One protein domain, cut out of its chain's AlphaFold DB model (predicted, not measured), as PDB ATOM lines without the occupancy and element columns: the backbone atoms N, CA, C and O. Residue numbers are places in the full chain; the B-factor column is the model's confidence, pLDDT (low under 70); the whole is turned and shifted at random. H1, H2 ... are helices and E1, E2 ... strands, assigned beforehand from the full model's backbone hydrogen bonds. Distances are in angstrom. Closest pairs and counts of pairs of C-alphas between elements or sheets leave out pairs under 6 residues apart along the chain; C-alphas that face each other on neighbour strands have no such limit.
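What this domain is: This is residues 220 to 281 of the 735 residues of an uncharacterized protein of Sneathiella sp (UniProt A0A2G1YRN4). What shape is this? One long helix, H1, covers one face of a small, curled four-stranded sheet, making two elongated layers that span 39 by 21 by 16 A. What builds it? Along 62 printed residues come E1, E2, E3, E4, then H1; in that order the strands form a meander, each the antiparallel neighbour of the one before. The class is mixed, and the whole compact, radius of gyration of the C-alphas 11.8 A.

How they stand to each other: How do strands pair? Hairpins join E1, residues 222 to 224, E2, 229 to 232, E3, 235 to 241, and E4, 244 to 247. Within hydrogen-bond range are N 223 and O 231, 2.9 A, N 230 and O 238, 2.9 A, and N 246 and O 239, 2.8 A. Where is the helix? H1, residues 254 to 279, is on the sheet, its height over the sheet 6.6 A; its closest C-alphas with E1 are Ala 222 and Gly 263, 5.8 A. In H1, 20 of 22 O i to N i+4 pairs are within range.

Where its parts are: Where are the anchors? C-alpha 222 begins E1 at (4.391, 83.564, 6.151); C-alpha 279 ends H1 at (2.626, 71.598, -15.443). How long are elements? From first to last C-alpha H1 measures 37.0 A, with a kink of 36 degrees near residue 265, and E3 18.3 A.

The domain as a whole: How large? The C-alphas farthest apart, Thr 254 and Ala 281, are 39.8 A apart. Is it continuous? The printed part has no cut and no long link. Where is confidence low? Residues 220 to 222, 234 and 249 to 262 have pLDDT under 70.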
ATOM      1  N   LEU A 220      -0.898  83.856  11.855       53.47
ATOM      2  CA  LEU A 220       0.537  84.006  11.613       53.47
ATOM      3  C   LEU A 220       0.804  83.906  10.108       53.47
ATOM      4  O   LEU A 220       0.695  82.823   9.525       53.47
ATOM      5  N   GLU A 221       1.136  85.031   9.479       60.28
ATOM      6  CA  GLU A 221       1.440  85.087   8.049       60.28
ATOM      7  C   GLU A 221       2.903  84.714   7.758       60.28
ATOM      8  O   GLU A 221       3.836  85.087   8.473       60.28
ATOM      9  N   ALA A 222       3.092  83.961   6.675       69.19
ATOM     10  CA  ALA A 222       4.391  83.564   6.151       69.19
ATOM     11  C   ALA A 222       4.590  84.228   4.786       69.19
ATOM     12  O   ALA A 222       3.756  84.054   3.895       69.19
ATOM     13  N   SER A 223       5.685  84.965   4.615       73.69
ATOM     14  CA  SER A 223       6.036  85.617   3.354       73.69
ATOM     15  C   SER A 223       7.104  84.822   2.603       73.69
ATOM     16  O   SER A 223       7.986  84.192   3.191       73.69
ATOM     17  N   ILE A 224       7.010  84.831   1.275       81.25
ATOM     18  CA  ILE A 224       7.967  84.178   0.380       81.25
ATOM     19  C   ILE A 224       8.381  85.215  -0.658       81.25
ATOM     20  O   ILE A 224       7.534  85.754  -1.368       81.25
ATOM     21  N   ASN A 225       9.675  85.516  -0.716       81.12
ATOM     22  CA  ASN A 225      10.221  86.499  -1.647       81.12
ATOM     23  C   ASN A 225      10.325  85.918  -3.070       81.12
ATOM     24  O   ASN A 225      10.373  84.700  -3.251       81.12
ATOM     25  N   GLU A 226      10.447  86.778  -4.087       72.88
ATOM     26  CA  GLU A 226      10.629  86.357  -5.491       72.88
ATOM     27  C   GLU A 226      11.893  85.498  -5.705       72.88
ATOM     28  O   GLU A 226      11.919  84.626  -6.573       72.88
ATOM     29  N   THR A 227      12.911  85.678  -4.857       74.19
ATOM     30  CA  THR A 227      14.125  84.844  -4.768       74.19
ATOM     31  C   THR A 227      13.862  83.412  -4.282       74.19
ATOM     32  O   THR A 227      14.712  82.537  -4.443       74.19
ATOM     33  N   GLY A 228      12.692  83.152  -3.694       77.69
ATOM     34  CA  GLY A 228      12.336  81.902  -3.024       77.69
ATOM     35  C   GLY A 228      12.652  81.870  -1.526       77.69
ATOM     36  O   GLY A 228      12.463  80.822  -0.913       77.69
ATOM     37  N   ASP A 229      13.118  82.965  -0.923       84.44
ATOM     38  CA  ASP A 229      13.445  83.011   0.508       84.44
ATOM     39  C   ASP A 229      12.183  83.075   1.379       84.44
ATOM     40  O   ASP A 229      11.356  83.980   1.232       84.44
ATOM     41  N   VAL A 230      12.042  82.115   2.297       84.69
ATOM     42  CA  VAL A 230      10.849  81.928   3.133       84.69
ATOM     43  C   VAL A 230      11.063  82.531   4.517       84.69
ATOM     44  O   VAL A 230      11.975  82.130   5.247       84.69
ATOM     45  N   HIS A 231      10.170  83.442   4.897       81.94
ATOM     46  CA  HIS A 231      10.178  84.138   6.178       81.94
ATOM     47  C   HIS A 231       8.843  83.953   6.921       81.94
ATOM     48  O   HIS A 231       7.777  83.877   6.313       81.94
ATOM     49  N   VAL A 232       8.888  83.910   8.252       79.75
ATOM     50  CA  VAL A 232       7.701  83.984   9.128       79.75
ATOM     51  C   VAL A 232       8.016  84.981  10.231       79.75
ATOM     52  O   VAL A 232       9.062  84.865  10.861       79.75
ATOM     53  N   GLU A 233       7.157  85.983  10.431       72.00
ATOM     54  CA  GLU A 233       7.375  87.055  11.424       72.00
ATOM     55  C   GLU A 233       8.795  87.668  11.340       72.00
ATOM     56  O   GLU A 233       9.495  87.828  12.338       72.00
ATOM     57  N   GLY A 234       9.269  87.933  10.115       69.38
ATOM     58  CA  GLY A 234      10.608  88.474   9.834       69.38
ATOM     59  C   GLY A 234      11.779  87.488   9.973       69.38
ATOM     60  O   GLY A 234      12.889  87.814   9.564       69.38
ATOM     61  N   HIS A 235      11.559  86.277  10.488       73.62
ATOM     62  CA  HIS A 235      12.604  85.271  10.677       73.62
ATOM     63  C   HIS A 235      12.759  84.391   9.431       73.62
ATOM     64  O   HIS A 235      11.796  83.764   8.987       73.62
ATOM     65  N   PHE A 236      13.976  84.312   8.888       81.56
ATOM     66  CA  PHE A 236      14.324  83.414   7.782       81.56
ATOM     67  C   PHE A 236      14.266  81.944   8.224       81.56
ATOM     68  O   PHE A 236      14.800  81.578   9.272       81.56
ATOM     69  N   ILE A 237      13.617  81.092   7.424       82.81
ATOM     70  CA  ILE A 237      13.464  79.651   7.703       82.81
ATOM     71  C   ILE A 237      14.240  78.784   6.700       82.81
ATOM     72  O   ILE A 237      14.576  77.635   6.998       82.81
ATOM     73  N   GLY A 238      14.523  79.309   5.508       86.00
ATOM     74  CA  GLY A 238      15.172  78.590   4.415       86.00
ATOM     75  C   GLY A 238      14.734  79.105   3.046       86.00
ATOM     76  O   GLY A 238      13.920  80.024   2.952       86.00
ATOM     77  N   SER A 239      15.235  78.486   1.980       87.00
ATOM     78  CA  SER A 239      14.974  78.898   0.597       87.00
ATOM     79  C   SER A 239      14.288  77.805  -0.229       87.00
ATOM     80  O   SER A 239      14.456  76.604  -0.002       87.00
ATOM     81  N   LEU A 240      13.463  78.223  -1.191       87.62
ATOM     82  CA  LEU A 240      12.666  77.361  -2.061       87.62
ATOM     83  C   LEU A 240      13.230  77.362  -3.489       87.62
ATOM     84  O   LEU A 240      12.819  78.144  -4.352       87.62
ATOM     85  N   THR A 241      14.171  76.455  -3.745       86.56
ATOM     86  CA  THR A 241      14.812  76.269  -5.053       86.56
ATOM     87  C   THR A 241      13.946  75.369  -5.939       86.56
ATOM     88  O   THR A 241      13.879  74.154  -5.746       86.56
ATOM     89  N   GLY A 242      13.257  75.957  -6.920       87.31
ATOM     90  CA  GLY A 242      12.357  75.219  -7.812       87.31
ATOM     91  C   GLY A 242      11.159  74.653  -7.042       87.31
ATOM     92  O   GLY A 242      10.332  75.424  -6.554       87.31
ATOM     93  N   LEU A 243      11.092  73.321  -6.926       89.31
ATOM     94  CA  LEU A 243      10.093  72.577  -6.137       89.31
ATOM     95  C   LEU A 243      10.648  72.030  -4.805       89.31
ATOM     96  O   LEU A 243       9.948  71.304  -4.094       89.31
ATOM     97  N   ARG A 244      11.907  72.336  -4.465       89.75
ATOM     98  CA  ARG A 244      12.602  71.810  -3.287       89.75
ATOM     99  C   ARG A 244      12.852  72.910  -2.259       89.75
ATOM    100  O   ARG A 244      13.623  73.837  -2.499       89.75
ATOM    101  N   PHE A 245      12.245  72.767  -1.088       87.31
ATOM    102  CA  PHE A 245      12.560  73.585   0.080       87.31
ATOM    103  C   PHE A 245      13.839  73.085   0.766       87.31
ATOM    104  O   PHE A 245      13.992  71.886   1.015       87.31
ATOM    105  N   ILE A 246      14.741  74.012   1.087       86.38
ATOM    106  CA  ILE A 246      15.982  73.790   1.827       86.38
ATOM    107  C   ILE A 246      15.889  74.617   3.111       86.38
ATOM    108  O   ILE A 246      16.050  75.835   3.090       86.38
ATOM    109  N   ALA A 247      15.604  73.949   4.230       82.19
ATOM    110  CA  ALA A 247      15.537  74.596   5.536       82.19
ATOM    111  C   ALA A 247      16.932  75.031   6.009       82.19
ATOM    112  O   ALA A 247      17.882  74.244   5.949       82.19
ATOM    113  N   ASP A 248      17.037  76.241   6.552       79.31
ATOM    114  CA  ASP A 248      18.220  76.670   7.291       79.31
ATOM    115  C   ASP A 248      18.326  75.855   8.592       79.31
ATOM    116  O   ASP A 248      17.334  75.640   9.295       79.31
ATOM    117  N   THR A 249      19.530  75.375   8.902       66.31
ATOM    118  CA  THR A 249      19.843  74.553  10.081       66.31
ATOM    119  C   THR A 249      20.555  75.330  11.191       66.31
ATOM    120  O   THR A 249      20.704  74.796  12.287       66.31
ATOM    121  N   THR A 250      20.945  76.588  10.952       63.44
ATOM    122  CA  THR A 250      21.617  77.443  11.944       63.44
ATOM    123  C   THR A 250      20.719  77.750  13.145       63.44
ATOM    124  O   THR A 250      21.170  77.696  14.290       63.44
ATOM    125  N   VAL A 251      19.426  78.002  12.911       55.00
ATOM    126  CA  VAL A 251      18.455  78.276  13.979       55.00
ATOM    127  C   VAL A 251      17.927  76.962  14.567       55.00
ATOM    128  O   VAL A 251      17.055  76.292  13.998       55.00
ATOM    129  N   ASN A 252      18.465  76.590  15.729       53.25
ATOM    130  CA  ASN A 252      18.153  75.338  16.428       53.25
ATOM    131  C   ASN A 252      17.387  75.555  17.752       53.25
ATOM    132  O   ASN A 252      17.543  74.793  18.705       53.25
ATOM    133  N   SER A 253      16.566  76.612  17.828       59.72
ATOM    134  CA  SER A 253      15.674  76.871  18.966       59.72
ATOM    135  C   SER A 253      14.368  76.069  18.880       59.72
ATOM    136  O   SER A 253      13.940  75.612  17.813       59.72
ATOM    137  N   THR A 254      13.686  75.922  20.016       58.81
ATOM    138  CA  THR A 254      12.312  75.396  20.087       58.81
ATOM    139  C   THR A 254      11.338  76.251  19.271       58.81
ATOM    140  O   THR A 254      10.480  75.707  18.577       58.81
ATOM    141  N   GLU A 255      11.529  77.570  19.281       58.94
ATOM    142  CA  GLU A 255      10.742  78.558  18.533       58.94
ATOM    143  C   GLU A 255      10.877  78.372  17.016       58.94
ATOM    144  O   GLU A 255       9.873  78.352  16.301       58.94
ATOM    145  N   ALA A 256      12.088  78.100  16.514       61.06
ATOM    146  CA  ALA A 256      12.308  77.765  15.107       61.06
ATOM    147  C   ALA A 256      11.559  76.490  14.686       61.06
ATOM    148  O   ALA A 256      11.148  76.354  13.533       61.06
ATOM    149  N   ARG A 257      11.316  75.549  15.611       65.12
ATOM    150  CA  ARG A 257      10.497  74.356  15.342       65.12
ATOM    151  C   ARG A 257       9.000  74.676  15.265       65.12
ATOM    152  O   ARG A 257       8.296  74.022  14.500       65.12
ATOM    153  N   THR A 258       8.503  75.672  15.998       64.12
ATOM    154  CA  THR A 258       7.133  76.187  15.819       64.12
ATOM    155  C   THR A 258       6.993  77.022  14.547       64.12
ATOM    156  O   THR A 258       6.068  76.765  13.779       64.12
ATOM    157  N   LEU A 259       7.945  77.911  14.248       64.75
ATOM    158  CA  LEU A 259       7.954  78.731  13.030       64.75
ATOM    159  C   LEU A 259       8.020  77.864  11.759       64.75
ATOM    160  O   LEU A 259       7.206  78.047  10.856       64.75
ATOM    161  N   ARG A 260       8.877  76.827  11.720       68.31
ATOM    162  CA  ARG A 260       8.898  75.824  10.627       68.31
ATOM    163  C   ARG A 260       7.533  75.148  10.422       68.31
ATOM    164  O   ARG A 260       7.138  74.907   9.286       68.31
ATOM    165  N   ASN A 261       6.787  74.868  11.494       69.44
ATOM    166  CA  ASN A 261       5.455  74.255  11.402       69.44
ATOM    167  C   ASN A 261       4.359  75.216  10.910       69.44
ATOM    168  O   ASN A 261       3.380  74.749  10.332       69.44
ATOM    169  N   VAL A 262       4.510  76.527  11.121       66.94
ATOM    170  CA  VAL A 262       3.648  77.558  10.515       66.94
ATOM    171  C   VAL A 262       3.996  77.704   9.031       66.94
ATOM    172  O   VAL A 262       3.136  77.500   8.172       66.94
ATOM    173  N   GLY A 263       5.279  77.933   8.726       72.44
ATOM    174  CA  GLY A 263       5.790  78.082   7.362       72.44
ATOM    175  C   GLY A 263       5.462  76.895   6.454       72.44
ATOM    176  O   GLY A 263       5.082  77.102   5.307       72.44
ATOM    177  N   ASN A 264       5.494  75.658   6.969       80.19
ATOM    178  CA  ASN A 264       5.155  74.439   6.218       80.19
ATOM    179  C   ASN A 264       3.816  74.516   5.455       80.19
ATOM    180  O   ASN A 264       3.723  73.969   4.356       80.19
ATOM    181  N   LYS A 265       2.792  75.201   5.987       79.25
ATOM    182  CA  LYS A 265       1.492  75.334   5.304       79.25
ATOM    183  C   LYS A 265       1.570  76.273   4.093       79.25
ATOM    184  O   LYS A 265       0.995  75.965   3.051       79.25
ATOM    185  N   ALA A 266       2.299  77.383   4.213       81.75
ATOM    186  CA  ALA A 266       2.531  78.318   3.111       81.75
ATOM    187  C   ALA A 266       3.499  77.738   2.066       81.75
ATOM    188  O   ALA A 266       3.232  77.823   0.872       81.75
ATOM    189  N   ILE A 267       4.561  77.056   2.513       85.44
ATOM    190  CA  ILE A 267       5.510  76.332   1.654       85.44
ATOM    191  C   ILE A 267       4.775  75.288   0.800       85.44
ATOM    192  O   ILE A 267       5.002  75.228  -0.404       85.44
ATOM    193  N   ALA A 268       3.864  74.498   1.382       87.12
ATOM    194  CA  ALA A 268       3.077  73.520   0.628       87.12
ATOM    195  C   ALA A 268       2.148  74.173  -0.416       87.12
ATOM    196  O   ALA A 268       2.026  73.670  -1.535       87.12
ATOM    197  N   ALA A 269       1.528  75.312  -0.082       87.50
ATOM    198  CA  ALA A 269       0.699  76.070  -1.018       87.50
ATOM    199  C   ALA A 269       1.527  76.630  -2.191       87.50
ATOM    200  O   ALA A 269       1.182  76.397  -3.346       87.50
ATOM    201  N   GLU A 270       2.660  77.282  -1.917       88.00
ATOM    202  CA  GLU A 270       3.549  77.838  -2.946       88.00
ATOM    203  C   GLU A 270       4.190  76.747  -3.819       88.00
ATOM    204  O   GLU A 270       4.226  76.870  -5.043       88.00
ATOM    205  N   ILE A 271       4.625  75.627  -3.231       90.38
ATOM    206  CA  ILE A 271       5.090  74.453  -3.989       90.38
ATOM    207  C   ILE A 271       3.988  73.940  -4.930       90.38
ATOM    208  O   ILE A 271       4.283  73.579  -6.071       90.38
ATOM    209  N   THR A 272       2.723  73.962  -4.501       90.75
ATOM    210  CA  THR A 272       1.579  73.584  -5.343       90.75
ATOM    211  C   THR A 272       1.359  74.589  -6.482       90.75
ATOM    212  O   THR A 272       1.201  74.174  -7.631       90.75
ATOM    213  N   THR A 273       1.433  75.897  -6.216       91.12
ATOM    214  CA  THR A 273       1.352  76.962  -7.236       91.12
ATOM    215  C   THR A 273       2.472  76.844  -8.275       91.12
ATOM    216  O   THR A 273       2.224  76.926  -9.482       91.12
ATOM    217  N   ARG A 274       3.709  76.575  -7.835       91.94
ATOM    218  CA  ARG A 274       4.860  76.321  -8.718       91.94
ATOM    219  C   ARG A 274       4.691  75.039  -9.528       91.94
ATOM    220  O   ARG A 274       4.957  75.056 -10.726       91.94
ATOM    221  N   ALA A 275       4.203  73.959  -8.918       93.50
ATOM    222  CA  ALA A 275       3.924  72.699  -9.604       93.50
ATOM    223  C   ALA A 275       2.859  72.866 -10.703       93.50
ATOM    224  O   ALA A 275       3.064  72.418 -11.829       93.50
ATOM    225  N   GLN A 276       1.765  73.583 -10.426       93.62
ATOM    226  CA  GLN A 276       0.749  73.923 -11.430       93.62
ATOM    227  C   GLN A 276       1.326  74.802 -12.554       93.62
ATOM    228  O   GLN A 276       1.102  74.526 -13.733       93.62
ATOM    229  N   SER A 277       2.132  75.809 -12.202       93.31
ATOM    230  CA  SER A 277       2.805  76.699 -13.163       93.31
ATOM    231  C   SER A 277       3.794  75.957 -14.071       93.31
ATOM    232  O   SER A 277       3.926  76.295 -15.246       93.31
ATOM    233  N   LEU A 278       4.478  74.938 -13.544       94.69
ATOM    234  CA  LEU A 278       5.368  74.054 -14.295       94.69
ATOM    235  C   LEU A 278       4.559  73.111 -15.197       94.69
ATOM    236  O   LEU A 278       4.851  73.008 -16.386       94.69
ATOM    237  N   ALA A 279       3.504  72.480 -14.673       95.00
ATOM    238  CA  ALA A 279       2.626  71.598 -15.443       95.00
ATOM    239  C   ALA A 279       1.973  72.306 -16.652       95.00
ATOM    240  O   ALA A 279       1.764  71.679 -17.689       95.00
ATOM    241  N   ALA A 280       1.703  73.612 -16.536       94.75
ATOM    242  CA  ALA A 280       1.160  74.461 -17.599       94.75
ATOM    243  C   ALA A 280       2.218  75.132 -18.508       94.75
ATOM    244  O   ALA A 280       1.848  75.799 -19.475       94.75
ATOM    245  N   ALA A 281       3.520  75.000 -18.226       95.25
ATOM    246  CA  ALA A 281       4.572  75.681 -18.987       95.25
ATOM    247  C   ALA A 281       4.763  75.096 -20.402       95.25
ATOM    248  O   ALA A 281       4.552  73.901 -20.626       95.25
TER     249      ALA A 281